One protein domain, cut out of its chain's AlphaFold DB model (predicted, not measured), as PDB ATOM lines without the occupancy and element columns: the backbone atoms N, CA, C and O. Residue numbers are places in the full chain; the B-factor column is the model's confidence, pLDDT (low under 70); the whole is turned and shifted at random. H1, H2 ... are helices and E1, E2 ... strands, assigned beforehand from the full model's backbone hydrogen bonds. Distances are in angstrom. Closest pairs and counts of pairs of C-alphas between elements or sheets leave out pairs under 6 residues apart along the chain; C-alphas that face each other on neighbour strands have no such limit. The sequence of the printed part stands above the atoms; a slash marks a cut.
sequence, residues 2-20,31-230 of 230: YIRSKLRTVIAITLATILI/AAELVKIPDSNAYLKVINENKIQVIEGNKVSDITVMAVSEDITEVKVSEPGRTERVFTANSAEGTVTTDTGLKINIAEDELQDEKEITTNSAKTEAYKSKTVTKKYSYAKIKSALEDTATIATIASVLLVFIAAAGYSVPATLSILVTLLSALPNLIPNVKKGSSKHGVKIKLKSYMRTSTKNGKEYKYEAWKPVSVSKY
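Overview. This is residues 2 to 20 and 31 to 230 of the 230 residues of an uncharacterized protein of Hornefia butyriciproducens (UniProt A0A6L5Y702). A twisted sheet of eight strands, E1 to E8, curls round helix H3, and a second sheet, E9 to E12, covers H3 and H4 from the other side, with these two helices between the sheets. H2 packs on H3, and H5 packs on H2; the helix H1 sticks out far from this body, and the loop residues 121 to 126 stick out as well. The printed part has 219 residues, with five named helices and twelve named strands in the order H1, E1 to E10, H2 to H5, E11, E12. Both sheets are antiparallel, each with its strands in chain order, and the class is mixed, helices and strands. The whole is loose, with a radius of gyration of the C-alphas of 23.1 A and spans of 92 by 56 by 35 A.

Arrangement. Helix H1, residues 2 to 20, stands free. After the cut comes a meander, each strand the antiparallel neighbour of the one before: E1 (34 to 36), E2 (42 to 48), E3 (51 to 56), E4 (59 to 68), E5 (72 to 78), E6 (85 to 90), E7 (95 to 98) and E8 (103 to 105). E1 and E8 are its edge strands. In the hairpin of E2 and E3, N 45 and O 53 are 2.9 A apart, within hydrogen-bond range; in that of E5 and E6, N 75 and O 87 are 2.9 A apart. The second sheet runs E9 (113 to 116), E10 (130 to 137), E11 (198 to 212), E12 (215 to 229). N 134 and O 201 of E10 and E11 are 2.9 A apart, and N 206 and O 221 of the hairpin E11 and E12 are 2.8 A apart. E11 bends by 61 degrees at residue 207. H3, residues 151 to 164, is on both sheets; the eight-strand sheet curls round it, and the closest C-alphas of H3 and E6 are those of Ala 164 and Ala 89, 4.7 A apart. H4, residues 172 to 181, touches H3 at a steep tilt of 47 degrees, opposite ways, with the C-alphas of Val 177 and Ala 155 closest at 5.7 A. H3 and H4 are on the same face of the eight-strand sheet. H4 has a height of 8.4 A over that sheet and 8.7 A over the four-strand sheet, where it lies over E12 and runs along the strands, at 10 degrees on the local plane. H2, residues 138 to 145, touches H3 about perpendicular, at 82 degrees, through residues 153 to 158 of H3 alone; the C-alphas of Ile 141 and Val 157 are closest, 6.8 A. H5, residues 186 to 192, touches H2 about perpendicular, at 90 degrees, with Tyr 138 and Val 190 closest, their C-alphas 4.8 A apart, and only grazes the four-strand sheet. In H2, H3, H4 and H5 every O i to N i+4 pair is within hydrogen-bond range; in H1 14 of 15 are.

Along the chain. H1 begins at C-alpha 2 (-29.768, -78.802, 15.051) and is 27.9 A long. E4 is 27.4 A and H3 19.9 A. E11 is 39.2 A, and E12, 41.9 A, ends at C-alpha 229 (44.249, -46.845, -7.871).

Size, cuts and confidence. The C-alphas of Tyr 2 and Lys 196, the two farthest apart, are 91.8 A apart. Without the stretches that stand free, the body spans 46 by 42 by 34 A. Residues 21 to 30 are not printed, and C-alphas 20 and 31 are 25.1 A apart across the cut. The link from E9 to E10 is long. Mean pLDDT of the printed part is 83.4; residues under 70 include 2 to 8, 31 to 33 and 107 to 126.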
ATOM      1  N   TYR A   2     -31.166 -78.400  14.784       48.22
ATOM      2  CA  TYR A   2     -29.768 -78.802  15.051       48.22
ATOM      3  C   TYR A   2     -28.716 -78.385  13.987       48.22
ATOM      4  O   TYR A   2     -27.546 -78.198  14.298       48.22
ATOM      5  N   ILE A   3     -29.120 -78.192  12.725       51.72
ATOM      6  CA  ILE A   3     -28.202 -77.845  11.614       51.72
ATOM      7  C   ILE A   3     -27.816 -76.353  11.632       51.72
ATOM      8  O   ILE A   3     -26.682 -75.990  11.325       51.72
ATOM      9  N   ARG A   4     -28.736 -75.476  12.063       53.34
ATOM     10  CA  ARG A   4     -28.503 -74.022  12.145       53.34
ATOM     11  C   ARG A   4     -27.519 -73.631  13.255       53.34
ATOM     12  O   ARG A   4     -26.834 -72.625  13.095       53.34
ATOM     13  N   SER A   5     -27.426 -74.393  14.352       54.88
ATOM     14  CA  SER A   5     -26.446 -74.119  15.416       54.88
ATOM     15  C   SER A   5     -25.031 -74.511  14.989       54.88
ATOM     16  O   SER A   5     -24.127 -73.694  15.125       54.88
ATOM     17  N   LYS A   6     -24.851 -75.682  14.358       58.78
ATOM     18  CA  LYS A   6     -23.546 -76.119  13.828       58.78
ATOM     19  C   LYS A   6     -22.987 -75.161  12.773       58.78
ATOM     20  O   LYS A   6     -21.807 -74.839  12.820       58.78
ATOM     21  N   LEU A   7     -23.833 -74.647  11.873       63.41
ATOM     22  CA  LEU A   7     -23.410 -73.684  10.848       63.41
ATOM     23  C   LEU A   7     -22.929 -72.354  11.455       63.41
ATOM     24  O   LEU A   7     -21.925 -71.802  11.013       63.41
ATOM     25  N   ARG A   8     -23.605 -71.858  12.501       64.81
ATOM     26  CA  ARG A   8     -23.196 -70.639  13.221       64.81
ATOM     27  C   ARG A   8     -21.878 -70.827  13.971       64.81
ATOM     28  O   ARG A   8     -21.050 -69.925  13.953       64.81
ATOM     29  N   THR A   9     -21.666 -71.996  14.576       71.00
ATOM     30  CA  THR A   9     -20.402 -72.330  15.250       71.00
ATOM     31  C   THR A   9     -19.241 -72.408  14.263       71.00
ATOM     32  O   THR A   9     -18.185 -71.853  14.540       71.00
ATOM     33  N   VAL A  10     -19.441 -73.022  13.091       73.06
ATOM     34  CA  VAL A  10     -18.403 -73.081  12.049       73.06
ATOM     35  C   VAL A  10     -18.043 -71.677  11.568       73.06
ATOM     36  O   VAL A  10     -16.871 -71.330  11.587       73.06
ATOM     37  N   ILE A  11     -19.029 -70.835  11.238       73.12
ATOM     38  CA  ILE A  11     -18.778 -69.455  10.783       73.12
ATOM     39  C   ILE A  11     -18.044 -68.630  11.853       73.12
ATOM     40  O   ILE A  11     -17.117 -67.891  11.521       73.12
ATOM     41  N   ALA A  12     -18.414 -68.777  13.129       73.12
ATOM     42  CA  ALA A  12     -17.750 -68.082  14.231       73.12
ATOM     43  C   ALA A  12     -16.284 -68.518  14.400       73.12
ATOM     44  O   ALA A  12     -15.420 -67.670  14.615       73.12
ATOM     45  N   ILE A  13     -15.991 -69.815  14.246       76.31
ATOM     46  CA  ILE A  13     -14.618 -70.335  14.292       76.31
ATOM     47  C   ILE A  13     -13.806 -69.799  13.107       76.31
ATOM     48  O   ILE A  13     -12.687 -69.341  13.314       76.31
ATOM     49  N   THR A  14     -14.368 -69.789  11.894       72.62
ATOM     50  CA  THR A  14     -13.667 -69.289  10.700       72.62
ATOM     51  C   THR A  14     -13.374 -67.788  10.786       72.62
ATOM     52  O   THR A  14     -12.305 -67.338  10.386       72.62
ATOM     53  N   LEU A  15     -14.296 -66.993  11.334       69.69
ATOM     54  CA  LEU A  15     -14.068 -65.561  11.556       69.69
ATOM     55  C   LEU A  15     -12.998 -65.312  12.625       69.69
ATOM     56  O   LEU A  15     -12.148 -64.441  12.446       69.69
ATOM     57  N   ALA A  16     -13.001 -66.098  13.706       71.31
ATOM     58  CA  ALA A  16     -11.998 -65.993  14.759       71.31
ATOM     59  C   ALA A  16     -10.593 -66.369  14.260       71.31
ATOM     60  O   ALA A  16      -9.626 -65.685  14.587       71.31
ATOM     61  N   THR A  17     -10.462 -67.405  13.426       68.06
ATOM     62  CA  THR A  17      -9.162 -67.801  12.863       68.06
ATOM     63  C   THR A  17      -8.620 -66.771  11.876       68.06
ATOM     64  O   THR A  17      -7.430 -66.468  11.925       68.06
ATOM     65  N   ILE A  18      -9.470 -66.167  11.040       72.31
ATOM     66  CA  ILE A  18      -9.060 -65.082  10.135       72.31
ATOM     67  C   ILE A  18      -8.550 -63.870  10.930       72.31
ATOM     68  O   ILE A  18      -7.517 -63.301  10.579       72.31
ATOM     69  N   LEU A  19      -9.219 -63.509  12.030       68.75
ATOM     70  CA  LEU A  19      -8.803 -62.390  12.881       68.75
ATOM     71  C   LEU A  19      -7.439 -62.650  13.550       68.75
ATOM     72  O   LEU A  19      -6.605 -61.751  13.605       68.75
ATOM     73  N   ILE A  20      -7.180 -63.886  13.995       68.44
ATOM     74  CA  ILE A  20      -5.891 -64.290  14.586       68.44
ATOM     75  C   ILE A  20      -4.762 -64.250  13.544       68.44
ATOM     76  O   ILE A  20      -3.655 -63.827  13.865       68.44
ATOM     77  N   ALA A  31      13.446 -59.544   0.750       41.78
ATOM     78  CA  ALA A  31      14.290 -60.566   0.164       41.78
ATOM     79  C   ALA A  31      15.660 -59.923  -0.067       41.78
ATOM     80  O   ALA A  31      15.818 -59.091  -0.956       41.78
ATOM     81  N   ALA A  32      16.622 -60.244   0.798       59.91
ATOM     82  CA  ALA A  32      17.987 -59.766   0.670       59.91
ATOM     83  C   ALA A  32      18.550 -60.294  -0.655       59.91
ATOM     84  O   ALA A  32      18.798 -61.494  -0.790       59.91
ATOM     85  N   GLU A  33      18.690 -59.406  -1.638       65.50
ATOM     86  CA  GLU A  33      19.137 -59.763  -2.978       65.50
ATOM     87  C   GLU A  33      20.615 -60.158  -2.928       65.50
ATOM     88  O   GLU A  33      21.466 -59.418  -2.421       65.50
ATOM     89  N   LEU A  34      20.908 -61.364  -3.415       78.69
ATOM     90  CA  LEU A  34      22.270 -61.827  -3.610       78.69
ATOM     91  C   LEU A  34      22.759 -61.301  -4.960       78.69
ATOM     92  O   LEU A  34      22.370 -61.799  -6.014       78.69
ATOM     93  N   VAL A  35      23.627 -60.301  -4.920       82.69
ATOM     94  CA  VAL A  35      24.193 -59.648  -6.096       82.69
ATOM     95  C   VAL A  35      25.575 -60.233  -6.367       82.69
ATOM     96  O   VAL A  35      26.469 -60.162  -5.522       82.69
ATOM     97  N   LYS A  36      25.776 -60.810  -7.557       82.25
ATOM     98  CA  LYS A  36      27.120 -61.185  -8.013       82.25
ATOM     99  C   LYS A  36      27.921 -59.912  -8.261       82.25
ATOM    100  O   LYS A  36      27.475 -59.050  -9.017       82.25
ATOM    101  N   ILE A  37      29.101 -59.803  -7.658       80.94
ATOM    102  CA  ILE A  37      29.960 -58.648  -7.892       80.94
ATOM    103  C   ILE A  37      30.626 -58.810  -9.270       80.94
ATOM    104  O   ILE A  37      31.251 -59.846  -9.512       80.94
ATOM    105  N   PRO A  38      30.486 -57.832 -10.189       75.88
ATOM    106  CA  PRO A  38      31.135 -57.896 -11.494       75.88
ATOM    107  C   PRO A  38      32.642 -58.123 -11.362       75.88
ATOM    108  O   PRO A  38      33.277 -57.575 -10.462       75.88
ATOM    109  N   ASP A  39      33.191 -58.953 -12.250       73.69
ATOM    110  CA  ASP A  39      34.627 -59.256 -12.333       73.69
ATOM    111  C   ASP A  39      35.259 -59.802 -11.035       73.69
ATOM    112  O   ASP A  39      36.474 -59.760 -10.850       73.69
ATOM    113  N   SER A  40      34.436 -60.361 -10.141       74.06
ATOM    114  CA  SER A  40      34.856 -60.981  -8.887       74.06
ATOM    115  C   SER A  40      34.158 -62.326  -8.660       74.06
ATOM    116  O   SER A  40      33.058 -62.584  -9.150       74.06
ATOM    117  N   ASN A  41      34.804 -63.193  -7.879       76.50
ATOM    118  CA  ASN A  41      34.207 -64.435  -7.370       76.50
ATOM    119  C   ASN A  41      33.410 -64.210  -6.073       76.50
ATOM    120  O   ASN A  41      32.961 -65.173  -5.449       76.50
ATOM    121  N   ALA A  42      33.269 -62.954  -5.654       82.00
ATOM    122  CA  ALA A  42      32.540 -62.560  -4.467       82.00
ATOM    123  C   ALA A  42      31.066 -62.253  -4.775       82.00
ATOM    124  O   ALA A  42      30.713 -61.755  -5.848       82.00
ATOM    125  N   TYR A  43      30.212 -62.500  -3.789       86.50
ATOM    126  CA  TYR A  43      28.813 -62.097  -3.800       86.50
ATOM    127  C   TYR A  43      28.556 -61.095  -2.684       86.50
ATOM    128  O   TYR A  43      29.161 -61.155  -1.613       86.50
ATOM    129  N   LEU A  44      27.626 -60.185  -2.936       89.50
ATOM    130  CA  LEU A  44      27.142 -59.224  -1.967       89.50
ATOM    131  C   LEU A  44      25.692 -59.559  -1.638       89.50
ATOM    132  O   LEU A  44      24.852 -59.613  -2.530       89.50
ATOM    133  N   LYS A  45      25.377 -59.736  -0.360       90.00
ATOM    134  CA  LYS A  45      23.994 -59.821   0.109       90.00
ATOM    135  C   LYS A  45      23.675 -58.568   0.911       90.00
ATOM    136  O   LYS A  45      24.227 -58.355   1.990       90.00
ATOM    137  N   VAL A  46      22.797 -57.730   0.372       87.69
ATOM    138  CA  VAL A  46      22.352 -56.507   1.051       87.69
ATOM    139  C   VAL A  46      21.200 -56.869   1.981       87.69
ATOM    140  O   VAL A  46      20.132 -57.256   1.517       87.69
ATOM    141  N   ILE A  47      21.423 -56.785   3.294       86.38
ATOM    142  CA  ILE A  47      20.385 -57.070   4.295       86.38
ATOM    143  C   ILE A  47      19.525 -55.820   4.497       86.38
ATOM    144  O   ILE A  47      18.301 -55.900   4.476       86.38
ATOM    145  N   ASN A  48      20.168 -54.665   4.681       85.00
ATOM    146  CA  ASN A  48      19.543 -53.344   4.695       85.00
ATOM    147  C   ASN A  48      20.598 -52.261   4.380       85.00
ATOM    148  O   ASN A  48      21.744 -52.580   4.069       85.00
ATOM    149  N   GLU A  49      20.232 -50.978   4.461       79.94
ATOM    150  CA  GLU A  49      21.146 -49.865   4.144       79.94
ATOM    151  C   GLU A  49      22.392 -49.783   5.047       79.94
ATOM    152  O   GLU A  49      23.417 -49.253   4.617       79.94
ATOM    153  N   ASN A  50      22.320 -50.352   6.253       87.19
ATOM    154  CA  ASN A  50      23.373 -50.327   7.266       87.19
ATOM    155  C   ASN A  50      24.054 -51.685   7.451       87.19
ATOM    156  O   ASN A  50      25.029 -51.763   8.189       87.19
ATOM    157  N   LYS A  51      23.575 -52.759   6.812       90.56
ATOM    158  CA  LYS A  51      24.129 -54.104   6.979       90.56
ATOM    159  C   LYS A  51      24.226 -54.853   5.659       90.56
ATOM    160  O   LYS A  51      23.227 -55.058   4.963       90.56
ATOM    161  N   ILE A  52      25.424 -55.347   5.370       91.94
ATOM    162  CA  ILE A  52      25.709 -56.187   4.206       91.94
ATOM    163  C   ILE A  52      26.525 -57.419   4.599       91.94
ATOM    164  O   ILE A  52      27.216 -57.420   5.618       91.94
ATOM    165  N   GLN A  53      26.472 -58.442   3.751       93.31
ATOM    166  CA  GLN A  53      27.348 -59.608   3.809       93.31
ATOM    167  C   GLN A  53      28.177 -59.707   2.534       93.31
ATOM    168  O   GLN A  53      27.631 -59.654   1.430       93.31
ATOM    169  N   VAL A  54      29.485 -59.874   2.700       91.75
ATOM    170  CA  VAL A  54      30.439 -60.138   1.619       91.75
ATOM    171  C   VAL A  54      30.790 -61.619   1.663       91.75
ATOM    172  O   VAL A  54      31.280 -62.114   2.677       91.75
ATOM    173  N   ILE A  55      30.502 -62.333   0.581       90.00
ATOM    174  CA  ILE A  55      30.637 -63.787   0.496       90.00
ATOM    175  C   ILE A  55      31.750 -64.109  -0.499       90.00
ATOM    176  O   ILE A  55      31.590 -63.895  -1.698       90.00
ATOM    177  N   GLU A  56      32.869 -64.637  -0.005       85.00
ATOM    178  CA  GLU A  56      34.038 -65.048  -0.793       85.00
ATOM    179  C   GLU A  56      34.278 -66.555  -0.602       85.00
ATOM    180  O   GLU A  56      34.913 -66.999   0.360       85.00
ATOM    181  N   GLY A  57      33.736 -67.370  -1.513       83.00
ATOM    182  CA  GLY A  57      33.734 -68.828  -1.361       83.00
ATOM    183  C   GLY A  57      32.967 -69.251  -0.103       83.00
ATOM    184  O   GLY A  57      31.786 -68.952   0.027       83.00
ATOM    185  N   ASN A  58      33.650 -69.908   0.840       83.12
ATOM    186  CA  ASN A  58      33.058 -70.360   2.110       83.12
ATOM    187  C   ASN A  58      33.163 -69.323   3.242       83.12
ATOM    188  O   ASN A  58      32.814 -69.622   4.384       83.12
ATOM    189  N   LYS A  59      33.695 -68.128   2.968       87.81
ATOM    190  CA  LYS A  59      33.843 -67.064   3.964       87.81
ATOM    191  C   LYS A  59      32.713 -66.062   3.807       87.81
ATOM    192  O   LYS A  59      32.501 -65.547   2.714       87.81
ATOM    193  N   VAL A  60      32.022 -65.784   4.905       91.56
ATOM    194  CA  VAL A  60      30.961 -64.778   4.974       91.56
ATOM    195  C   VAL A  60      31.389 -63.725   5.979       91.56
ATOM    196  O   VAL A  60      31.469 -64.022   7.167       91.56
ATOM    197  N   SER A  61      31.678 -62.522   5.495       93.81
ATOM    198  CA  SER A  61      32.019 -61.376   6.332       93.81
ATOM    199  C   SER A  61      30.808 -60.452   6.453       93.81
ATOM    200  O   SER A  61      30.229 -60.055   5.441       93.81
ATOM    201  N   ASP A  62      30.433 -60.086   7.674       94.94
ATOM    202  CA  ASP A  62      29.378 -59.112   7.953       94.94
ATOM    203  C   ASP A  62      29.986 -57.718   8.130       94.94
ATOM    204  O   ASP A  62      30.966 -57.546   8.857       94.94
ATOM    205  N   ILE A  63      29.367 -56.707   7.518       94.88
ATOM    206  CA  ILE A  63      29.679 -55.297   7.768       94.88
ATOM    207  C   ILE A  63      28.406 -54.605   8.237       94.88
ATOM    208  O   ILE A  63      27.369 -54.713   7.581       94.88
ATOM    209  N   THR A  64      28.484 -53.906   9.368       93.81
ATOM    210  CA  THR A  64      27.351 -53.213   9.991       93.81
ATOM    211  C   THR A  64      27.732 -51.784  10.366       93.81
ATOM    212  O   THR A  64      28.628 -51.587  11.179       93.81
ATOM    213  N   VAL A  65      27.035 -50.787   9.827       92.12
ATOM    214  CA  VAL A  65      27.024 -49.421  10.366       92.12
ATOM    215  C   VAL A  65      26.173 -49.446  11.634       92.12
ATOM    216  O   VAL A  65      24.960 -49.649  11.564       92.12
ATOM    217  N   MET A  66      26.813 -49.325  12.795       89.94
ATOM    218  CA  MET A  66      26.169 -49.455  14.105       89.94
ATOM    219  C   MET A  66      25.525 -48.153  14.569       89.94
ATOM    220  O   MET A  66      24.421 -48.171  15.108       89.94
ATOM    221  N   ALA A  67      26.204 -47.033  14.336       83.75
ATOM    222  CA  ALA A  67      25.751 -45.717  14.750       83.75
ATOM    223  C   ALA A  67      26.085 -44.682  13.677       83.75
ATOM    224  O   ALA A  67      27.164 -44.715  13.088       83.75
ATOM    225  N   VAL A  68      25.146 -43.764  13.453       82.44
ATOM    226  CA  VAL A  68      25.338 -42.543  12.667       82.44
ATOM    227  C   VAL A  68      24.687 -41.409  13.450       82.44
ATOM    228  O   VAL A  68      23.460 -41.346  13.551       82.44
ATOM    229  N   SER A  69      25.508 -40.556  14.052       83.69
ATOM    230  CA  SER A  69      25.098 -39.274  14.625       83.69
ATOM    231  C   SER A  69      25.637 -38.130  13.760       83.69
ATOM    232  O   SER A  69      26.116 -38.371  12.654       83.69
ATOM    233  N   GLU A  70      25.507 -36.889  14.228       81.38
ATOM    234  CA  GLU A  70      25.994 -35.710  13.503       81.38
ATOM    235  C   GLU A  70      27.486 -35.821  13.168       81.38
ATOM    236  O   GLU A  70      27.848 -35.643  12.009       81.38
ATOM    237  N   ASP A  71      28.305 -36.228  14.145       89.31
ATOM    238  CA  ASP A  71      29.758 -36.321  13.967       89.31
ATOM    239  C   ASP A  71      30.332 -37.736  14.012       89.31
ATOM    240  O   ASP A  71      31.470 -37.960  13.595       89.31
ATOM    241  N   ILE A  72      29.576 -38.701  14.542       92.38
ATOM    242  CA  ILE A  72      30.086 -40.045  14.802       92.38
ATOM    243  C   ILE A  72      29.484 -41.043  13.827       92.38
ATOM    244  O   ILE A  72      28.266 -41.178  13.721       92.38
ATOM    245  N   THR A  73      30.349 -41.797  13.154       93.31
ATOM    246  CA  THR A  73      29.953 -42.990  12.400       93.31
ATOM    247  C   THR A  73      30.742 -44.191  12.895       93.31
ATOM    248  O   THR A  73      31.969 -44.193  12.838       93.31
ATOM    249  N   GLU A  74      30.042 -45.226  13.347       94.75
ATOM    250  CA  GLU A  74      30.646 -46.463  13.845       94.75
ATOM    251  C   GLU A  74      30.354 -47.620  12.889       94.75
ATOM    252  O   GLU A  74      29.201 -47.874  12.528       94.75
ATOM    253  N   VAL A  75      31.401 -48.331  12.474       95.44
ATOM    254  CA  VAL A  75      31.312 -49.459  11.544       95.44
ATOM    255  C   VAL A  75      31.955 -50.682  12.171       95.44
ATOM    256  O   VAL A  75      33.136 -50.667  12.512       95.44
ATOM    257  N   LYS A  76      31.189 -51.766  12.254       95.75
ATOM    258  CA  LYS A  76      31.648 -53.071  12.712       95.75
ATOM    259  C   LYS A  76      31.850 -54.034  11.553       95.75
ATOM    260  O   LYS A  76      31.002 -54.122  10.663       95.75
ATOM    261  N   VAL A  77      32.929 -54.806  11.618       95.06
ATOM    262  CA  VAL A  77      33.237 -55.905  10.699       95.06
ATOM    263  C   VAL A  77      33.408 -57.192  11.487       95.06
ATOM    264  O   VAL A  77      34.175 -57.237  12.446       95.06
ATOM    265  N   SER A  78      32.712 -58.242  11.065       94.69
ATOM    266  CA  SER A  78      32.842 -59.589  11.617       94.69
ATOM    267  C   SER A  78      33.263 -60.530  10.495       94.69
ATOM    268  O   SER A  78      32.629 -60.560   9.440       94.69
ATOM    269  N   GLU A  79      34.363 -61.258  10.686       91.00
ATOM    270  CA  GLU A  79      34.892 -62.197   9.694       91.00
ATOM    271  C   GLU A  79      35.145 -63.571  10.331       91.00
ATOM    272  O   GLU A  79      35.592 -63.641  11.479       91.00
ATOM    273  N   PRO A  80      34.944 -64.684   9.602       87.62
ATOM    274  CA  PRO A  80      35.138 -66.016  10.160       87.62
ATOM    275  C   PRO A  80      36.585 -66.239  10.620       87.62
ATOM    276  O   PRO A  80      37.530 -66.049   9.849       87.62
ATOM    277  N   GLY A  81      36.750 -66.686  11.868       84.94
ATOM    278  CA  GLY A  81      38.060 -66.973  12.458       84.94
ATOM    279  C   GLY A  81      38.876 -65.732  12.832       84.94
ATOM    280  O   GLY A  81      40.091 -65.841  12.990       84.94
ATOM    281  N   ARG A  82      38.241 -64.558  12.946       85.38
ATOM    282  CA  ARG A  82      38.869 -63.306  13.387       85.38
ATOM    283  C   ARG A  82      38.039 -62.640  14.476       85.38
ATOM    284  O   ARG A  82      36.826 -62.820  14.533       85.38
ATOM    285  N   THR A  83      38.704 -61.859  15.320       88.56
ATOM    286  CA  THR A  83      38.028 -60.976  16.272       88.56
ATOM    287  C   THR A  83      37.213 -59.935  15.510       88.56
ATOM    288  O   THR A  83      37.670 -59.422  14.486       88.56
ATOM    289  N   GLU A  84      36.006 -59.637  15.996       92.75
ATOM    290  CA  GLU A  84      35.210 -58.537  15.455       92.75
ATOM    291  C   GLU A  84      35.963 -57.220  15.626       92.75
ATOM    292  O   GLU A  84      36.592 -56.988  16.657       92.75
ATOM    293  N   ARG A  85      35.876 -56.354  14.618       94.12
ATOM    294  CA  ARG A  85      36.559 -55.063  14.610       94.12
ATOM    295  C   ARG A  85      35.561 -53.937  14.505       94.12
ATOM    296  O   ARG A  85      34.582 -54.050  13.769       94.12
ATOM    297  N   VAL A  86      35.839 -52.850  15.206       95.38
ATOM    298  CA  VAL A  86      35.023 -51.639  15.220       95.38
ATOM    299  C   VAL A  86      35.899 -50.462  14.817       95.38
ATOM    300  O   VAL A  86      37.026 -50.322  15.284       95.38
ATOM    301  N   PHE A  87      35.375 -49.621  13.934       95.69
ATOM    302  CA  PHE A  87      36.011 -48.382  13.521       95.69
ATOM    303  C   PHE A  87      35.060 -47.221  13.774       95.69
ATOM    304  O   PHE A  87      33.907 -47.262  13.340       95.69
ATOM    305  N   THR A  88      35.564 -46.171  14.412       96.31
ATOM    306  CA  THR A  88      34.777 -44.991  14.774       96.31
ATOM    307  C   THR A  88      35.341 -43.765  14.076       96.31
ATOM    308  O   THR A  88      36.457 -43.337  14.359       96.31
ATOM    309  N   ALA A  89      34.570 -43.197  13.160       95.00
ATOM    310  CA  ALA A  89      34.833 -41.904  12.552       95.00
ATOM    311  C   ALA A  89      34.322 -40.778  13.454       95.00
ATOM    312  O   ALA A  89      33.206 -40.870  13.960       95.00
ATOM    313  N   ASN A  90      35.113 -39.716  13.587       94.12
ATOM    314  CA  ASN A  90      34.717 -38.431  14.151       94.12
ATOM    315  C   ASN A  90      34.972 -37.343  13.097       94.12
ATOM    316  O   ASN A  90      36.132 -37.033  12.805       94.12
ATOM    317  N   SER A  91      33.907 -36.794  12.508       91.69
ATOM    318  CA  SER A  91      34.018 -35.764  11.467       91.69
ATOM    319  C   SER A  91      34.400 -34.388  11.988       91.69
ATOM    320  O   SER A  91      35.075 -33.658  11.268       91.69
ATOM    321  N   ALA A  92      34.045 -34.047  13.228       91.12
ATOM    322  CA  ALA A  92      34.460 -32.786  13.840       91.12
ATOM    323  C   ALA A  92      35.986 -32.718  14.018       91.12
ATOM    324  O   ALA A  92      36.595 -31.664  13.858       91.12
ATOM    325  N   GLU A  93      36.613 -33.857  14.319       91.00
ATOM    326  CA  GLU A  93      38.064 -33.957  14.506       91.00
ATOM    327  C   GLU A  93      38.817 -34.428  13.256       91.00
ATOM    328  O   GLU A  93      40.048 -34.455  13.262       91.00
ATOM    329  N   GLY A  94      38.112 -34.851  12.202       91.81
ATOM    330  CA  GLY A  94      38.738 -35.431  11.015       91.81
ATOM    331  C   GLY A  94      39.547 -36.692  11.326       91.81
ATOM    332  O   GLY A  94      40.628 -36.890  10.764       91.81
ATOM    333  N   THR A  95      39.077 -37.533  12.256       94.25
ATOM    334  CA  THR A  95      39.836 -38.703  12.724       94.25
ATOM    335  C   THR A  95      39.044 -40.001  12.714       94.25
ATOM    336  O   THR A  95      37.819 -40.022  12.806       94.25
ATOM    337  N   VAL A  96      39.771 -41.112  12.612       95.25
ATOM    338  CA  VAL A  96      39.245 -42.473  12.738       95.25
ATOM    339  C   VAL A  96      39.952 -43.168  13.891       95.25
ATOM    340  O   VAL A  96      41.179 -43.182  13.936       95.25
ATOM    341  N   THR A  97      39.185 -43.757  14.801       96.12
ATOM    342  CA  THR A  97      39.688 -44.558  15.921       96.12
ATOM    343  C   THR A  97      39.403 -46.035  15.659       96.12
ATOM    344  O   THR A  97      38.277 -46.389  15.306       96.12
ATOM    345  N   THR A  98      40.415 -46.893  15.784       95.12
ATOM    346  CA  THR A  98      40.263 -48.354  15.683       95.12
ATOM    347  C   THR A  98      39.824 -48.964  17.014       95.12
ATOM    348  O   THR A  98      39.929 -48.345  18.071       95.12
ATOM    349  N   ASP A  99      39.413 -50.228  16.972       90.88
ATOM    350  CA  ASP A  99      39.135 -51.077  18.131       90.88
ATOM    351  C   ASP A  99      40.328 -51.215  19.092       90.88
ATOM    352  O   ASP A  99      40.147 -51.396  20.294       90.88
ATOM    353  N   THR A 100      41.549 -51.061  18.577       89.56
ATOM    354  CA  THR A 100      42.796 -51.058  19.356       89.56
ATOM    355  C   THR A 100      43.152 -49.692  19.955       89.56
ATOM    356  O   THR A 100      44.164 -49.563  20.641       89.56
ATOM    357  N   GLY A 101      42.326 -48.663  19.729       91.38
ATOM    358  CA  GLY A 101      42.541 -47.299  20.220       91.38
ATOM    359  C   GLY A 101      43.487 -46.456  19.360       91.38
ATOM    360  O   GLY A 101      43.789 -45.318  19.724       91.38
ATOM    361  N   LEU A 102      43.950 -46.968  18.212       93.25
ATOM    362  CA  LEU A 102      44.765 -46.194  17.278       93.25
ATOM    363  C   LEU A 102      43.915 -45.085  16.657       93.25
ATOM    364  O   LEU A 102      42.913 -45.358  15.995       93.25
ATOM    365  N   LYS A 103      44.359 -43.837  16.819       94.69
ATOM    366  CA  LYS A 103      43.735 -42.657  16.217       94.69
ATOM    367  C   LYS A 103      44.482 -42.244  14.951       94.69
ATOM    368  O   LYS A 103      45.682 -41.988  14.981       94.69
ATOM    369  N   ILE A 104      43.764 -42.168  13.837       93.25
ATOM    370  CA  ILE A 104      44.284 -41.843  12.508       93.25
ATOM    371  C   ILE A 104      43.678 -40.515  12.068       93.25
ATOM    372  O   ILE A 104      42.463 -40.421  11.908       93.25
ATOM    373  N   ASN A 105      44.517 -39.504  11.834       91.50
ATOM    374  CA  ASN A 105      44.086 -38.253  11.214       91.50
ATOM    375  C   ASN A 105      43.952 -38.449   9.696       91.50
ATOM    376  O   ASN A 105      44.890 -38.895   9.023       91.50
ATOM    377  N   ILE A 106      42.785 -38.138   9.141       87.69
ATOM    378  CA  ILE A 106      42.523 -38.245   7.701       87.69
ATOM    379  C   ILE A 106      42.523 -36.888   6.988       87.69
ATOM    380  O   ILE A 106      42.630 -36.877   5.765       87.69
ATOM    381  N   ALA A 107      42.493 -35.772   7.723       68.94
ATOM    382  CA  ALA A 107      42.527 -34.424   7.155       68.94
ATOM    383  C   ALA A 107      43.900 -34.060   6.548       68.94
ATOM    384  O   ALA A 107      43.981 -33.241   5.639       68.94
ATOM    385  N   GLU A 108      44.986 -34.689   7.013       56.69
ATOM    386  CA  GLU A 108      46.363 -34.330   6.628       56.69
ATOM    387  C   GLU A 108      46.812 -34.823   5.235       56.69
ATOM    388  O   GLU A 108      47.784 -34.299   4.700       56.69
ATOM    389  N   ASP A 109      46.118 -35.785   4.612       52.06
ATOM    390  CA  ASP A 109      46.537 -36.394   3.326       52.06
ATOM    391  C   ASP A 109      45.697 -35.935   2.114       52.06
ATOM    392  O   ASP A 109      45.760 -36.518   1.023       52.06
ATOM    393  N   GLU A 110      44.865 -34.908   2.282       50.12
ATOM    394  CA  GLU A 110      43.861 -34.547   1.287       50.12
ATOM    395  C   GLU A 110      44.425 -33.726   0.119       50.12
ATOM    396  O   GLU A 110      44.511 -32.503   0.157       50.12
ATOM    397  N   LEU A 111      44.689 -34.387  -1.009       48.97
ATOM    398  CA  LEU A 111      44.557 -33.720  -2.308       48.97
ATOM    399  C   LEU A 111      43.064 -33.652  -2.653       48.97
ATOM    400  O   LEU A 111      42.515 -34.603  -3.217       48.97
ATOM    401  N   GLN A 112      42.412 -32.549  -2.279       53.56
ATOM    402  CA  GLN A 112      41.050 -32.234  -2.705       53.56
ATOM    403  C   GLN A 112      41.074 -31.645  -4.121       53.56
ATOM    404  O   GLN A 112      41.459 -30.498  -4.320       53.56
ATOM    405  N   ASP A 113      40.627 -32.418  -5.109       53.81
ATOM    406  CA  ASP A 113      40.215 -31.860  -6.399       53.81
ATOM    407  C   ASP A 113      38.688 -31.707  -6.372       53.81
ATOM    408  O   ASP A 113      37.952 -32.664  -6.649       53.81
ATOM    409  N   GLU A 114      38.203 -30.521  -6.002       55.00
ATOM    410  CA  GLU A 114      36.790 -30.171  -6.139       55.00
ATOM    411  C   GLU A 114      36.517 -29.682  -7.564       55.00
ATOM    412  O   GLU A 114      37.151 -28.755  -8.069       55.00
ATOM    413  N   LYS A 115      35.570 -30.331  -8.249       55.75
ATOM    414  CA  LYS A 115      35.064 -29.867  -9.543       55.75
ATOM    415  C   LYS A 115      33.544 -29.794  -9.490       55.75
ATOM    416  O   LYS A 115      32.867 -30.815  -9.335       55.75
ATOM    417  N   GLU A 116      33.004 -28.592  -9.657       50.66
ATOM    418  CA  GLU A 116      31.584 -28.389  -9.937       50.66
ATOM    419  C   GLU A 116      31.314 -28.783 -11.399       50.66
ATOM    420  O   GLU A 116      32.018 -28.344 -12.309       50.66
ATOM    421  N   ILE A 117      30.330 -29.656 -11.641       52.94
ATOM    422  CA  ILE A 117      29.943 -30.055 -13.002       52.94
ATOM    423  C   ILE A 117      28.583 -29.432 -13.318       52.94
ATOM    424  O   ILE A 117      27.548 -29.894 -12.837       52.94
ATOM    425  N   THR A 118      28.590 -28.407 -14.171       42.81
ATOM    426  CA  THR A 118      27.386 -27.762 -14.707       42.81
ATOM    427  C   THR A 118      26.784 -28.623 -15.815       42.81
ATOM    428  O   THR A 118      27.411 -28.845 -16.847       42.81
ATOM    429  N   THR A 119      25.546 -29.084 -15.638       42.00
ATOM    430  CA  THR A 119      24.721 -29.575 -16.752       42.00
ATOM    431  C   THR A 119      23.608 -28.563 -16.979       42.00
ATOM    432  O   THR A 119      22.751 -28.361 -16.125       42.00
ATOM    433  N   ASN A 120      23.673 -27.848 -18.105       42.47
ATOM    434  CA  ASN A 120      22.671 -26.853 -18.477       42.47
ATOM    435  C   ASN A 120      21.357 -27.570 -18.800       42.47
ATOM    436  O   ASN A 120      21.257 -28.284 -19.796       42.47
ATOM    437  N   SER A 121      20.337 -27.389 -17.970       42.91
ATOM    438  CA  SER A 121      18.957 -27.746 -18.296       42.91
ATOM    439  C   SER A 121      18.029 -26.701 -17.681       42.91
ATOM    440  O   SER A 121      18.220 -26.265 -16.549       42.91
ATOM    441  N   ALA A 122      17.116 -26.201 -18.505       48.31
ATOM    442  CA  ALA A 122      16.392 -24.952 -18.321       48.31
ATOM    443  C   ALA A 122      15.439 -24.916 -17.106       48.31
ATOM    444  O   ALA A 122      14.809 -25.908 -16.763       48.31
ATOM    445  N   LYS A 123      15.279 -23.702 -16.550       52.12
ATOM    446  CA  LYS A 123      14.108 -23.174 -15.815       52.12
ATOM    447  C   LYS A 123      13.466 -24.078 -14.748       52.12
ATOM    448  O   LYS A 123      12.281 -24.376 -14.785       52.12
ATOM    449  N   THR A 124      14.232 -24.397 -13.719       49.75
ATOM    450  CA  THR A 124      13.859 -24.411 -12.286       49.75
ATOM    451  C   THR A 124      15.208 -24.349 -11.554       49.75
ATOM    452  O   THR A 124      16.210 -24.708 -12.171       49.75
ATOM    453  N   GLU A 125      15.327 -23.875 -10.312       54.41
ATOM    454  CA  GLU A 125      16.603 -23.980  -9.573       54.41
ATOM    455  C   GLU A 125      16.932 -25.462  -9.300       54.41
ATOM    456  O   GLU A 125      16.662 -26.012  -8.234       54.41
ATOM    457  N   ALA A 126      17.430 -26.159 -10.320       64.31
ATOM    458  CA  ALA A 126      17.777 -27.564 -10.267       64.31
ATOM    459  C   ALA A 126      19.059 -27.708  -9.449       64.31
ATOM    460  O   ALA A 126      20.062 -27.041  -9.717       64.31
ATOM    461  N   TYR A 127      19.023 -28.581  -8.443       73.00
ATOM    462  CA  TYR A 127      20.185 -28.887  -7.620       73.00
ATOM    463  C   TYR A 127      21.389 -29.278  -8.493       73.00
ATOM    464  O   TYR A 127      21.300 -30.191  -9.319       73.00
ATOM    465  N   LYS A 128      22.528 -28.612  -8.281       80.94
ATOM    466  CA  LYS A 128      23.775 -28.885  -9.000       80.94
ATOM    467  C   LYS A 128      24.616 -29.894  -8.227       80.94
ATOM    468  O   LYS A 128      25.026 -29.638  -7.099       80.94
ATOM    469  N   SER A 129      24.898 -31.039  -8.848       83.94
ATOM    470  CA  SER A 129      25.765 -32.047  -8.237       83.94
ATOM    471  C   SER A 129      27.228 -31.603  -8.247       83.94
ATOM    472  O   SER A 129      27.774 -31.280  -9.304       83.94
ATOM    473  N   LYS A 130      27.880 -31.694  -7.096       88.62
ATOM    474  CA  LYS A 130      29.314 -31.493  -6.899       88.62
ATOM    475  C   LYS A 130      30.043 -32.825  -7.001       88.62
ATOM    476  O   LYS A 130      29.470 -33.888  -6.748       88.62
ATOM    477  N   THR A 131      31.312 -32.769  -7.384       89.19
ATOM    478  CA  THR A 131      32.201 -33.930  -7.376       89.19
ATOM    479  C   THR A 131      33.444 -33.607  -6.568       89.19
ATOM    480  O   THR A 131      34.108 -32.608  -6.836       89.19
ATOM    481  N   VAL A 132      33.785 -34.491  -5.636       88.75
ATOM    482  CA  VAL A 132      35.044 -34.437  -4.890       88.75
ATOM    483  C   VAL A 132      35.785 -35.754  -5.054       88.75
ATOM    484  O   VAL A 132      35.175 -36.820  -5.183       88.75
ATOM    485  N   THR A 133      37.111 -35.692  -5.091       90.38
ATOM    486  CA  THR A 133      37.961 -36.883  -5.072       90.38
ATOM    487  C   THR A 133      38.767 -36.899  -3.783       90.38
ATOM    488  O   THR A 133      39.451 -35.928  -3.486       90.38
ATOM    489  N   LYS A 134      38.707 -38.009  -3.046       89.50
ATOM    490  CA  LYS A 134      39.538 -38.256  -1.864       89.50
ATOM    491  C   LYS A 134      40.534 -39.364  -2.153       89.50
ATOM    492  O   LYS A 134      40.204 -40.343  -2.825       89.50
ATOM    493  N   LYS A 135      41.765 -39.188  -1.687       91.69
ATOM    494  CA  LYS A 135      42.872 -40.126  -1.881       91.69
ATOM    495  C   LYS A 135      43.316 -40.640  -0.521       91.69
ATOM    496  O   LYS A 135      43.591 -39.848   0.368       91.69
ATOM    497  N   TYR A 136      43.400 -41.957  -0.385       92.81
ATOM    498  CA  TYR A 136      43.868 -42.613   0.830       92.81
ATOM    499  C   TYR A 136      45.008 -43.561   0.479       92.81
ATOM    500  O   TYR A 136      44.837 -44.464  -0.347       92.81
ATOM    501  N   SER A 137      46.174 -43.353   1.093       93.19
ATOM    502  CA  SER A 137      47.355 -44.175   0.830       93.19
ATOM    503  C   SER A 137      47.150 -45.609   1.320       93.19
ATOM    504  O   SER A 137      46.451 -45.858   2.307       93.19
ATOM    505  N   TYR A 138      47.792 -46.576   0.661       95.00
ATOM    506  CA  TYR A 138      47.776 -47.959   1.138       95.00
ATOM    507  C   TYR A 138      48.393 -48.081   2.533       95.00
ATOM    508  O   TYR A 138      47.937 -48.913   3.308       95.00
ATOM    509  N   ALA A 139      49.384 -47.248   2.869       93.25
ATOM    510  CA  ALA A 139      49.964 -47.167   4.208       93.25
ATOM    511  C   ALA A 139      48.916 -46.812   5.273       93.25
ATOM    512  O   ALA A 139      48.833 -47.495   6.289       93.25
ATOM    513  N   LYS A 140      48.078 -45.798   5.018       92.75
ATOM    514  CA  LYS A 140      47.036 -45.352   5.955       92.75
ATOM    515  C   LYS A 140      45.878 -46.347   6.067       92.75
ATOM    516  O   LYS A 140      45.364 -46.596   7.152       92.75
ATOM    517  N   ILE A 141      45.498 -46.979   4.956       94.94
ATOM    518  CA  ILE A 141      44.522 -48.078   4.985       94.94
ATOM    519  C   ILE A 141      45.091 -49.248   5.802       94.94
ATOM    520  O   ILE A 141      44.408 -49.790   6.666       94.94
ATOM    521  N   LYS A 142      46.358 -49.615   5.573       94.31
ATOM    522  CA  LYS A 142      47.037 -50.678   6.321       94.31
ATOM    523  C   LYS A 142      47.145 -50.356   7.808       94.31
ATOM    524  O   LYS A 142      46.901 -51.246   8.607       94.31
ATOM    525  N   SER A 143      47.466 -49.121   8.195       92.44
ATOM    526  CA  SER A 143      47.587 -48.770   9.616       92.44
ATOM    527  C   SER A 143      46.276 -48.971  10.375       92.44
ATOM    528  O   SER A 143      46.310 -49.432  11.505       92.44
ATOM    529  N   ALA A 144      45.124 -48.702   9.748       92.62
ATOM    530  CA  ALA A 144      43.819 -49.004  10.342       92.62
ATOM    531  C   ALA A 144      43.546 -50.517  10.423       92.62
ATOM    532  O   ALA A 144      42.967 -51.014  11.387       92.62
ATOM    533  N   LEU A 145      43.952 -51.254   9.387       90.88
ATOM    534  CA  LEU A 145      43.675 -52.682   9.230       90.88
ATOM    535  C   LEU A 145      44.664 -53.608   9.935       90.88
ATOM    536  O   LEU A 145      44.381 -54.806  10.040       90.88
ATOM    537  N   GLU A 146      45.791 -53.084  10.401       82.50
ATOM    538  CA  GLU A 146      46.930 -53.871  10.868       82.50
ATOM    539  C   GLU A 146      47.319 -54.902   9.781       82.50
ATOM    540  O   GLU A 146      47.598 -54.523   8.640       82.50
ATOM    541  N   ASP A 147      47.266 -56.205  10.075       75.88
ATOM    542  CA  ASP A 147      47.577 -57.271   9.107       75.88
ATOM    543  C   ASP A 147      46.334 -57.897   8.431       75.88
ATOM    544  O   ASP A 147      46.435 -58.767   7.551       75.88
ATOM    545  N   THR A 148      45.134 -57.425   8.782       82.44
ATOM    546  CA  THR A 148      43.845 -57.985   8.329       82.44
ATOM    547  C   THR A 148      43.238 -57.231   7.146       82.44
ATOM    548  O   THR A 148      42.256 -56.503   7.267       82.44
ATOM    549  N   ALA A 149      43.794 -57.448   5.951       87.12
ATOM    550  CA  ALA A 149      43.246 -56.897   4.707       87.12
ATOM    551  C   ALA A 149      42.362 -57.909   3.951       87.12
ATOM    552  O   ALA A 149      42.865 -58.912   3.433       87.12
ATOM    553  N   THR A 150      41.062 -57.617   3.859       91.31
ATOM    554  CA  THR A 150      40.061 -58.241   2.969       91.31
ATOM    555  C   THR A 150      39.232 -57.140   2.312       91.31
ATOM    556  O   THR A 150      39.315 -55.980   2.716       91.31
ATOM    557  N   ILE A 151      38.421 -57.467   1.300       91.50
ATOM    558  CA  ILE A 151      37.511 -56.471   0.711       91.50
ATOM    559  C   ILE A 151      36.572 -55.892   1.775       91.50
ATOM    560  O   ILE A 151      36.356 -54.682   1.796       91.50
ATOM    561  N   ALA A 152      36.069 -56.730   2.687       92.56
ATOM    562  CA  ALA A 152      35.157 -56.297   3.736       92.56
ATOM    563  C   ALA A 152      35.813 -55.309   4.712       92.56
ATOM    564  O   ALA A 152      35.251 -54.244   4.989       92.56
ATOM    565  N   THR A 153      37.023 -55.612   5.189       93.88
ATOM    566  CA  THR A 153      37.722 -54.715   6.116       93.88
ATOM    567  C   THR A 153      38.181 -53.432   5.421       93.88
ATOM    568  O   THR A 153      37.981 -52.348   5.965       93.88
ATOM    569  N   ILE A 154      38.689 -53.514   4.183       95.12
ATOM    570  CA  ILE A 154      39.075 -52.337   3.386       95.12
ATOM    571  C   ILE A 154      37.867 -51.427   3.127       95.12
ATOM    572  O   ILE A 154      37.973 -50.215   3.301       95.12
ATOM    573  N   ALA A 155      36.716 -51.984   2.735       94.50
ATOM    574  CA  ALA A 155      35.498 -51.208   2.501       94.50
ATOM    575  C   ALA A 155      35.023 -50.485   3.766       94.50
ATOM    576  O   ALA A 155      34.604 -49.333   3.695       94.50
ATOM    577  N   SER A 156      35.138 -51.144   4.917       94.62
ATOM    578  CA  SER A 156      34.733 -50.588   6.208       94.62
ATOM    579  C   SER A 156      35.641 -49.446   6.647       94.62
ATOM    580  O   SER A 156      35.143 -48.389   7.024       94.62
ATOM    581  N   VAL A 157      36.961 -49.611   6.497       95.19
ATOM    582  CA  VAL A 157      37.945 -48.546   6.748       95.19
ATOM    583  C   VAL A 157      37.735 -47.358   5.812       95.19
ATOM    584  O   VAL A 157      37.724 -46.214   6.252       95.19
ATOM    585  N   LEU A 158      37.519 -47.603   4.519       95.06
ATOM    586  CA  LEU A 158      37.273 -46.517   3.574       95.06
ATOM    587  C   LEU A 158      35.943 -45.803   3.842       95.06
ATOM    588  O   LEU A 158      35.869 -44.595   3.638       95.06
ATOM    589  N   LEU A 159      34.918 -46.504   4.338       94.69
ATOM    590  CA  LEU A 159      33.674 -45.863   4.752       94.69
ATOM    591  C   LEU A 159      33.905 -44.891   5.912       94.69
ATOM    592  O   LEU A 159      33.472 -43.745   5.821       94.69
ATOM    593  N   VAL A 160      34.610 -45.307   6.970       94.44
ATOM    594  CA  VAL A 160      34.896 -44.411   8.105       94.44
ATOM    595  C   VAL A 160      35.857 -43.286   7.726       94.44
ATOM    596  O   VAL A 160      35.720 -42.181   8.234       94.44
ATOM    597  N   PHE A 161      36.775 -43.509   6.781       94.19
ATOM    598  CA  PHE A 161      37.630 -42.443   6.251       94.19
ATOM    599  C   PHE A 161      36.825 -41.387   5.485       94.19
ATOM    600  O   PHE A 161      37.115 -40.200   5.576       94.19
ATOM    601  N   ILE A 162      35.803 -41.797   4.732       92.12
ATOM    602  CA  ILE A 162      34.898 -40.857   4.060       92.12
ATOM    603  C   ILE A 162      34.021 -40.135   5.092       92.12
ATOM    604  O   ILE A 162      33.846 -38.921   4.994       92.12
ATOM    605  N   ALA A 163      33.498 -40.860   6.084       92.19
ATOM    606  CA  ALA A 163      32.635 -40.297   7.120       92.19
ATOM    607  C   ALA A 163      33.370 -39.259   7.975       92.19
ATOM    608  O   ALA A 163      32.880 -38.147   8.140       92.19
ATOM    609  N   ALA A 164      34.582 -39.565   8.441       92.06
ATOM    610  CA  ALA A 164      35.378 -38.607   9.200       92.06
ATOM    611  C   ALA A 164      35.816 -37.403   8.340       92.06
ATOM    612  O   ALA A 164      36.152 -36.361   8.884       92.06
ATOM    613  N   ALA A 165      35.807 -37.507   7.004       89.50
ATOM    614  CA  ALA A 165      36.045 -36.362   6.122       89.50
ATOM    615  C   ALA A 165      34.788 -35.477   5.952       89.50
ATOM    616  O   ALA A 165      34.776 -34.578   5.115       89.50
ATOM    617  N   GLY A 166      33.723 -35.742   6.721       88.00
ATOM    618  CA  GLY A 166      32.495 -34.945   6.768       88.00
ATOM    619  C   GLY A 166      31.463 -35.301   5.697       88.00
ATOM    620  O   GLY A 166      30.470 -34.593   5.535       88.00
ATOM    621  N   TYR A 167      31.661 -36.386   4.943       87.00
ATOM    622  CA  TYR A 167      30.707 -36.784   3.910       87.00
ATOM    623  C   TYR A 167      29.671 -37.742   4.482       87.00
ATOM    624  O   TYR A 167      29.994 -38.842   4.928       87.00
ATOM    625  N   SER A 168      28.400 -37.359   4.389       79.69
ATOM    626  CA  SER A 168      27.286 -38.263   4.657       79.69
ATOM    627  C   SER A 168      27.126 -39.248   3.492       79.69
ATOM    628  O   SER A 168      26.921 -38.855   2.341       79.69
ATOM    629  N   VAL A 169      27.218 -40.549   3.779       71.50
ATOM    630  CA  VAL A 169      27.215 -41.615   2.757       71.50
ATOM    631  C   VAL A 169      26.189 -42.721   3.070       71.50
ATOM    632  O   VAL A 169      26.552 -43.854   3.399       71.50
ATOM    633  N   PRO A 170      24.872 -42.443   2.948       73.94
ATOM    634  CA  PRO A 170      23.835 -43.463   3.120       73.94
ATOM    635  C   PRO A 170      23.994 -44.610   2.114       73.94
ATOM    636  O   PRO A 170      24.329 -44.365   0.952       73.94
ATOM    637  N   ALA A 171      23.730 -45.852   2.539       74.94
ATOM    638  CA  ALA A 171      23.763 -47.055   1.692       74.94
ATOM    639  C   ALA A 171      25.067 -47.238   0.879       74.94
ATOM    640  O   ALA A 171      25.076 -47.841  -0.194       74.94
ATOM    641  N   THR A 172      26.186 -46.698   1.368       83.31
ATOM    642  CA  THR A 172      27.445 -46.641   0.612       83.31
ATOM    643  C   THR A 172      28.280 -47.913   0.713       83.31
ATOM    644  O   THR A 172      29.088 -48.186  -0.175       83.31
ATOM    645  N   LEU A 173      28.050 -48.731   1.742       87.38
ATOM    646  CA  LEU A 173      28.753 -49.998   1.945       87.38
ATOM    647  C   LEU A 173      28.698 -50.910   0.714       87.38
ATOM    648  O   LEU A 173      29.732 -51.398   0.261       87.38
ATOM    649  N   SER A 174      27.508 -51.102   0.141       87.12
ATOM    650  CA  SER A 174      27.307 -51.955  -1.035       87.12
ATOM    651  C   SER A 174      28.075 -51.444  -2.256       87.12
ATOM    652  O   SER A 174      28.728 -52.221  -2.958       87.12
ATOM    653  N   ILE A 175      28.050 -50.126  -2.478       88.75
ATOM    654  CA  ILE A 175      28.735 -49.464  -3.593       88.75
ATOM    655  C   ILE A 175      30.253 -49.587  -3.429       88.75
ATOM    656  O   ILE A 175      30.939 -49.963  -4.380       88.75
ATOM    657  N   LEU A 176      30.787 -49.314  -2.233       91.31
ATOM    658  CA  LEU A 176      32.220 -49.437  -1.962       91.31
ATOM    659  C   LEU A 176      32.704 -50.869  -2.169       91.31
ATOM    660  O   LEU A 176      33.671 -51.066  -2.898       91.31
ATOM    661  N   VAL A 177      32.025 -51.865  -1.591       91.50
ATOM    662  CA  VAL A 177      32.406 -53.277  -1.754       91.50
ATOM    663  C   VAL A 177      32.411 -53.681  -3.227       91.50
ATOM    664  O   VAL A 177      33.375 -54.294  -3.688       91.50
ATOM    665  N   THR A 178      31.385 -53.286  -3.984       89.19
ATOM    666  CA  THR A 178      31.292 -53.574  -5.423       89.19
ATOM    667  C   THR A 178      32.464 -52.960  -6.191       89.19
ATOM    668  O   THR A 178      33.160 -53.662  -6.921       89.19
ATOM    669  N   LEU A 179      32.734 -51.665  -5.993       90.88
ATOM    670  CA  LEU A 179      33.797 -50.961  -6.716       90.88
ATOM    671  C   LEU A 179      35.206 -51.430  -6.306       90.88
ATOM    672  O   LEU A 179      36.100 -51.485  -7.147       90.88
ATOM    673  N   LEU A 180      35.419 -51.776  -5.033       92.19
ATOM    674  CA  LEU A 180      36.707 -52.259  -4.523       92.19
ATOM    675  C   LEU A 180      37.025 -53.675  -5.001       92.19
ATOM    676  O   LEU A 180      38.180 -53.964  -5.307       92.19
ATOM    677  N   SER A 181      36.016 -54.540  -5.096       88.38
ATOM    678  CA  SER A 181      36.183 -55.911  -5.594       88.38
ATOM    679  C   SER A 181      36.666 -55.956  -7.043       88.38
ATOM    680  O   SER A 181      37.383 -56.879  -7.415       88.38
ATOM    681  N   ALA A 182      36.324 -54.943  -7.843       87.94
ATOM    682  CA  ALA A 182      36.781 -54.810  -9.223       87.94
ATOM    683  C   ALA A 182      38.243 -54.323  -9.342       87.94
ATOM    684  O   ALA A 182      38.782 -54.249 -10.447       87.94
ATOM    685  N   LEU A 183      38.913 -53.962  -8.236       89.31
ATOM    686  CA  LEU A 183      40.297 -53.489  -8.276       89.31
ATOM    687  C   LEU A 183      41.305 -54.647  -8.240       89.31
ATOM    688  O   LEU A 183      41.510 -55.266  -7.189       89.31
ATOM    689  N   PRO A 184      42.063 -54.880  -9.328       87.25
ATOM    690  CA  PRO A 184      43.041 -55.952  -9.350       87.25
ATOM    691  C   PRO A 184      44.193 -55.648  -8.392       87.25
ATOM    692  O   PRO A 184      44.752 -54.538  -8.384       87.25
ATOM    693  N   ASN A 185      44.587 -56.677  -7.638       90.62
ATOM    694  CA  ASN A 185      45.675 -56.652  -6.661       90.62
ATOM    695  C   ASN A 185      45.473 -55.660  -5.501       90.62
ATOM    696  O   ASN A 185      46.449 -55.262  -4.866       90.62
ATOM    697  N   LEU A 186      44.233 -55.265  -5.190       93.06
ATOM    698  CA  LEU A 186      43.955 -54.343  -4.087       93.06
ATOM    699  C   LEU A 186      44.477 -54.868  -2.739       93.06
ATOM    700  O   LEU A 186      45.297 -54.207  -2.107       93.06
ATOM    701  N   ILE A 187      44.058 -56.070  -2.330       93.06
ATOM    702  CA  ILE A 187      44.468 -56.690  -1.057       93.06
ATOM    703  C   ILE A 187      46.001 -56.768  -0.912       93.06
ATOM    704  O   ILE A 187      46.522 -56.264   0.085       93.06
ATOM    705  N   PRO A 188      46.763 -57.351  -1.864       93.88
ATOM    706  CA  PRO A 188      48.217 -57.414  -1.730       93.88
ATOM    707  C   PRO A 188      48.879 -56.029  -1.730       93.88
ATOM    708  O   PRO A 188      49.882 -55.847  -1.043       93.88
ATOM    709  N   ASN A 189      48.329 -55.032  -2.431       95.12
ATOM    710  CA  ASN A 189      48.866 -53.667  -2.404       95.12
ATOM    711  C   ASN A 189      48.629 -52.969  -1.059       95.12
ATOM    712  O   ASN A 189      49.546 -52.330  -0.542       95.12
ATOM    713  N   VAL A 190      47.445 -53.142  -0.463       95.62
ATOM    714  CA  VAL A 190      47.155 -52.663   0.895       95.62
ATOM    715  C   VAL A 190      48.108 -53.312   1.895       95.62
ATOM    716  O   VAL A 190      48.753 -52.604   2.659       95.62
ATOM    717  N   LYS A 191      48.307 -54.636   1.830       94.56
ATOM    718  CA  LYS A 191      49.254 -55.341   2.715       94.56
ATOM    719  C   LYS A 191      50.696 -54.843   2.587       94.56
ATOM    720  O   LYS A 191      51.413 -54.796   3.588       94.56
ATOM    721  N   LYS A 192      51.127 -54.442   1.386       94.06
ATOM    722  CA  LYS A 192      52.439 -53.804   1.181       94.06
ATOM    723  C   LYS A 192      52.534 -52.434   1.861       94.06
ATOM    724  O   LYS A 192      53.611 -52.085   2.323       94.06
ATOM    725  N   GLY A 193      51.432 -51.686   1.950       93.19
ATOM    726  CA  GLY A 193      51.368 -50.438   2.714       93.19
ATOM    727  C   GLY A 193      52.186 -49.293   2.113       93.19
ATOM    728  O   GLY A 193      52.934 -48.634   2.825       93.19
ATOM    729  N   SER A 194      52.086 -49.051   0.801       93.12
ATOM    730  CA  SER A 194      52.775 -47.915   0.166       93.12
ATOM    731  C   SER A 194      52.193 -46.568   0.616       93.12
ATOM    732  O   SER A 194      50.978 -46.386   0.601       93.12
ATOM    733  N   SER A 195      53.050 -45.599   0.947       91.25
ATOM    734  CA  SER A 195      52.648 -44.209   1.215       91.25
ATOM    735  C   SER A 195      52.445 -43.376  -0.057       91.25
ATOM    736  O   SER A 195      51.782 -42.347  -0.014       91.25
ATOM    737  N   LYS A 196      52.991 -43.822  -1.197       90.25
ATOM    738  CA  LYS A 196      52.942 -43.104  -2.486       90.25
ATOM    739  C   LYS A 196      51.794 -43.548  -3.391       90.25
ATOM    740  O   LYS A 196      51.419 -42.815  -4.297       90.25
ATOM    741  N   HIS A 197      51.262 -44.740  -3.143       92.06
ATOM    742  CA  HIS A 197      50.148 -45.313  -3.888       92.06
ATOM    743  C   HIS A 197      48.959 -45.538  -2.973       92.06
ATOM    744  O   HIS A 197      49.115 -45.718  -1.762       92.06
ATOM    745  N   GLY A 198      47.768 -45.582  -3.553       93.75
ATOM    746  CA  GLY A 198      46.573 -45.768  -2.752       93.75
ATOM    747  C   GLY A 198      45.297 -45.943  -3.548       93.75
ATOM    748  O   GLY A 198      45.296 -46.315  -4.724       93.75
ATOM    749  N   VAL A 199      44.196 -45.665  -2.860       94.12
ATOM    750  CA  VAL A 199      42.841 -45.694  -3.396       94.12
ATOM    751  C   VAL A 199      42.334 -44.265  -3.543       94.12
ATOM    752  O   VAL A 199      42.315 -43.503  -2.579       94.12
ATOM    753  N   LYS A 200      41.902 -43.898  -4.751       92.94
ATOM    754  CA  LYS A 200      41.160 -42.662  -5.009       92.94
ATOM    755  C   LYS A 200      39.673 -42.976  -5.120       92.94
ATOM    756  O   LYS A 200      39.277 -43.857  -5.888       92.94
ATOM    757  N   ILE A 201      38.863 -42.248  -4.362       92.56
ATOM    758  CA  ILE A 201      37.409 -42.381  -4.298       92.56
ATOM    759  C   ILE A 201      36.807 -41.080  -4.802       92.56
ATOM    760  O   ILE A 201      37.009 -40.019  -4.214       92.56
ATOM    761  N   LYS A 202      36.070 -41.161  -5.907       92.44
ATOM    762  CA  LYS A 202      35.289 -40.041  -6.421       92.44
ATOM    763  C   LYS A 202      33.885 -40.115  -5.832       92.44
ATOM    764  O   LYS A 202      33.185 -41.109  -6.042       92.44
ATOM    765  N   LEU A 203      33.482 -39.060  -5.141       91.31
ATOM    766  CA  LEU A 203      32.156 -38.879  -4.569       91.31
ATOM    767  C   LEU A 203      31.368 -37.888  -5.426       91.31
ATOM    768  O   LEU A 203      31.920 -36.897  -5.906       91.31
ATOM    769  N   LYS A 204      30.073 -38.150  -5.604       90.88
ATOM    770  CA  LYS A 204      29.137 -37.232  -6.257       90.88
ATOM    771  C   LYS A 204      28.019 -36.877  -5.288       90.88
ATOM    772  O   LYS A 204      27.417 -37.782  -4.704       90.88
ATOM    773  N   SER A 205      27.741 -35.587  -5.141       89.75
ATOM    774  CA  SER A 205      26.655 -35.121  -4.290       89.75
ATOM    775  C   SER A 205      25.293 -35.291  -4.975       89.75
ATOM    776  O   SER A 205      25.167 -35.254  -6.206       89.75
ATOM    777  N   TYR A 206      24.264 -35.508  -4.169       87.19
ATOM    778  CA  TYR A 206      22.868 -35.570  -4.575       87.19
ATOM    779  C   TYR A 206      21.984 -35.059  -3.437       87.19
ATOM    780  O   TYR A 206      22.370 -35.090  -2.270       87.19
ATOM    781  N   MET A 207      20.786 -34.591  -3.776       87.69
ATOM    782  CA  MET A 207      19.836 -34.123  -2.776       87.69
ATOM    783  C   MET A 207      18.976 -35.293  -2.304       87.69
ATOM    784  O   MET A 207      18.276 -35.915  -3.107       87.69
ATOM    785  N   ARG A 208      19.054 -35.621  -1.013       84.06
ATOM    786  CA  ARG A 208      18.230 -36.661  -0.391       84.06
ATOM    787  C   ARG A 208      17.078 -36.002   0.351       84.06
ATOM    788  O   ARG A 208      17.256 -34.979   1.002       84.06
ATOM    789  N   THR A 209      15.901 -36.607   0.240       86.19
ATOM    790  CA  THR A 209      14.721 -36.204   1.008       86.19
ATOM    791  C   THR A 209      14.496 -37.239   2.100       86.19
ATOM    792  O   THR A 209      14.523 -38.440   1.826       86.19
ATOM    793  N   SER A 210      14.315 -36.784   3.334       80.69
ATOM    794  CA  SER A 210      13.924 -37.616   4.469       80.69
ATOM    795  C   SER A 210      12.680 -37.035   5.116       80.69
ATOM    796  O   SER A 210      12.571 -35.821   5.276       80.69
ATOM    797  N   THR A 211      11.746 -37.899   5.495       85.50
ATOM    798  CA  THR A 211      10.505 -37.490   6.144       85.50
ATOM    799  C   THR A 211      10.602 -37.793   7.630       85.50
ATOM    800  O   THR A 211      10.708 -38.952   8.027       85.50
ATOM    801  N   LYS A 212      10.538 -36.756   8.467       79.25
ATOM    802  CA  LYS A 212      10.517 -36.888   9.929       79.25
ATOM    803  C   LYS A 212       9.301 -36.148  10.467       79.25
ATOM    804  O   LYS A 212       9.105 -34.974  10.168       79.25
ATOM    805  N   ASN A 213       8.466 -36.838  11.243       84.69
ATOM    806  CA  ASN A 213       7.228 -36.289  11.813       84.69
ATOM    807  C   ASN A 213       6.300 -35.639  10.759       84.69
ATOM    808  O   ASN A 213       5.745 -34.569  10.991       84.69
ATOM    809  N   GLY A 214       6.186 -36.252   9.575       85.94
ATOM    810  CA  GLY A 214       5.360 -35.738   8.472       85.94
ATOM    811  C   GLY A 214       5.920 -34.506   7.749       85.94
ATOM    812  O   GLY A 214       5.265 -33.996   6.846       85.94
ATOM    813  N   LYS A 215       7.119 -34.031   8.112       87.31
ATOM    814  CA  LYS A 215       7.828 -32.949   7.414       87.31
ATOM    815  C   LYS A 215       8.946 -33.518   6.551       87.31
ATOM    816  O   LYS A 215       9.704 -34.374   7.007       87.31
ATOM    817  N   GLU A 216       9.052 -33.019   5.324       88.94
ATOM    818  CA  GLU A 216      10.155 -33.335   4.420       88.94
ATOM    819  C   GLU A 216      11.364 -32.442   4.708       88.94
ATOM    820  O   GLU A 216      11.265 -31.216   4.749       88.94
ATOM    821  N   TYR A 217      12.521 -33.071   4.863       84.50
ATOM    822  CA  TYR A 217      13.818 -32.430   5.014       84.50
ATOM    823  C   TYR A 217      14.682 -32.807   3.819       84.50
ATOM    824  O   TYR A 217      14.887 -33.991   3.541       84.50
ATOM    825  N   LYS A 218      15.197 -31.798   3.118       86.88
ATOM    826  CA  LYS A 218      16.155 -31.975   2.026       86.88
ATOM    827  C   LYS A 218      17.551 -31.682   2.545       86.88
ATOM    828  O   LYS A 218      17.764 -30.640   3.157       86.88
ATOM    829  N   TYR A 219      18.483 -32.594   2.308       84.50
ATOM    830  CA  TYR A 219      19.878 -32.426   2.701       84.50
ATOM    831  C   TYR A 219      20.822 -32.994   1.643       84.50
ATOM    832  O   TYR A 219      20.494 -33.944   0.923       84.50
ATOM    833  N   GLU A 220      22.000 -32.379   1.539       85.38
ATOM    834  CA  GLU A 220      23.061 -32.833   0.647       85.38
ATOM    835  C   GLU A 220      23.642 -34.146   1.181       85.38
ATOM    836  O   GLU A 220      24.072 -34.237   2.330       85.38
ATOM    837  N   ALA A 221      23.631 -35.168   0.332       88.44
ATOM    838  CA  ALA A 221      24.226 -36.465   0.594       88.44
ATOM    839  C   ALA A 221      25.238 -36.801  -0.500       88.44
ATOM    840  O   ALA A 221      25.165 -36.294  -1.622       88.44
ATOM    841  N   TRP A 222      26.173 -37.689  -0.189       89.75
ATOM    842  CA  TRP A 222      27.231 -38.096  -1.101       89.75
ATOM    843  C   TRP A 222      27.152 -39.591  -1.374       89.75
ATOM    844  O   TRP A 222      26.633 -40.375  -0.580       89.75
ATOM    845  N   LYS A 223      27.630 -39.998  -2.550       90.06
ATOM    846  CA  LYS A 223      27.804 -41.410  -2.894       90.06
ATOM    847  C   LYS A 223      29.082 -41.617  -3.697       90.06
ATOM    848  O   LYS A 223      29.393 -40.772  -4.546       90.06
ATOM    849  N   PRO A 224      29.804 -42.733  -3.504       91.81
ATOM    850  CA  PRO A 224      30.883 -43.103  -4.403       91.81
ATOM    851  C   PRO A 224      30.339 -43.369  -5.801       91.81
ATOM    852  O   PRO A 224      29.314 -44.025  -5.979       91.81
ATOM    853  N   VAL A 225      31.041 -42.855  -6.802       91.94
ATOM    854  CA  VAL A 225      30.744 -43.105  -8.220       91.94
ATOM    855  C   VAL A 225      31.908 -43.767  -8.945       91.94
ATOM    856  O   VAL A 225      31.736 -44.290 -10.039       91.94
ATOM    857  N   SER A 226      33.103 -43.740  -8.356       91.31
ATOM    858  CA  SER A 226      34.277 -44.428  -8.882       91.31
ATOM    859  C   SER A 226      35.283 -44.668  -7.765       91.31
ATOM    860  O   SER A 226      35.518 -43.786  -6.937       91.31
ATOM    861  N   VAL A 227      35.895 -45.849  -7.778       93.06
ATOM    862  CA  VAL A 227      37.048 -46.197  -6.950       93.06
ATOM    863  C   VAL A 227      38.141 -46.705  -7.881       93.06
ATOM    864  O   VAL A 227      37.874 -47.472  -8.802       93.06
ATOM    865  N   SER A 228      39.363 -46.215  -7.714       93.50
ATOM    866  CA  SER A 228      40.498 -46.604  -8.559       93.50
ATOM    867  C   SER A 228      41.821 -46.443  -7.823       93.50
ATOM    868  O   SER A 228      41.879 -45.872  -6.737       93.50
ATOM    869  N   LYS A 229      42.892 -46.976  -8.409       93.44
ATOM    870  CA  LYS A 229      44.249 -46.845  -7.871       93.44
ATOM    871  C   LYS A 229      44.857 -45.497  -8.281       93.44
ATOM    872  O   LYS A 229      44.505 -44.963  -9.342       93.44
ATOM    873  N   TYR A 230      45.757 -44.964  -7.461       88.88
ATOM    874  CA  TYR A 230      46.668 -43.869  -7.813       88.88
ATOM    875  C   TYR A 230      48.095 -44.195  -7.368       88.88
ATOM    876  O   TYR A 230      48.250 -45.062  -6.473       88.88
TER     877      TYR A 230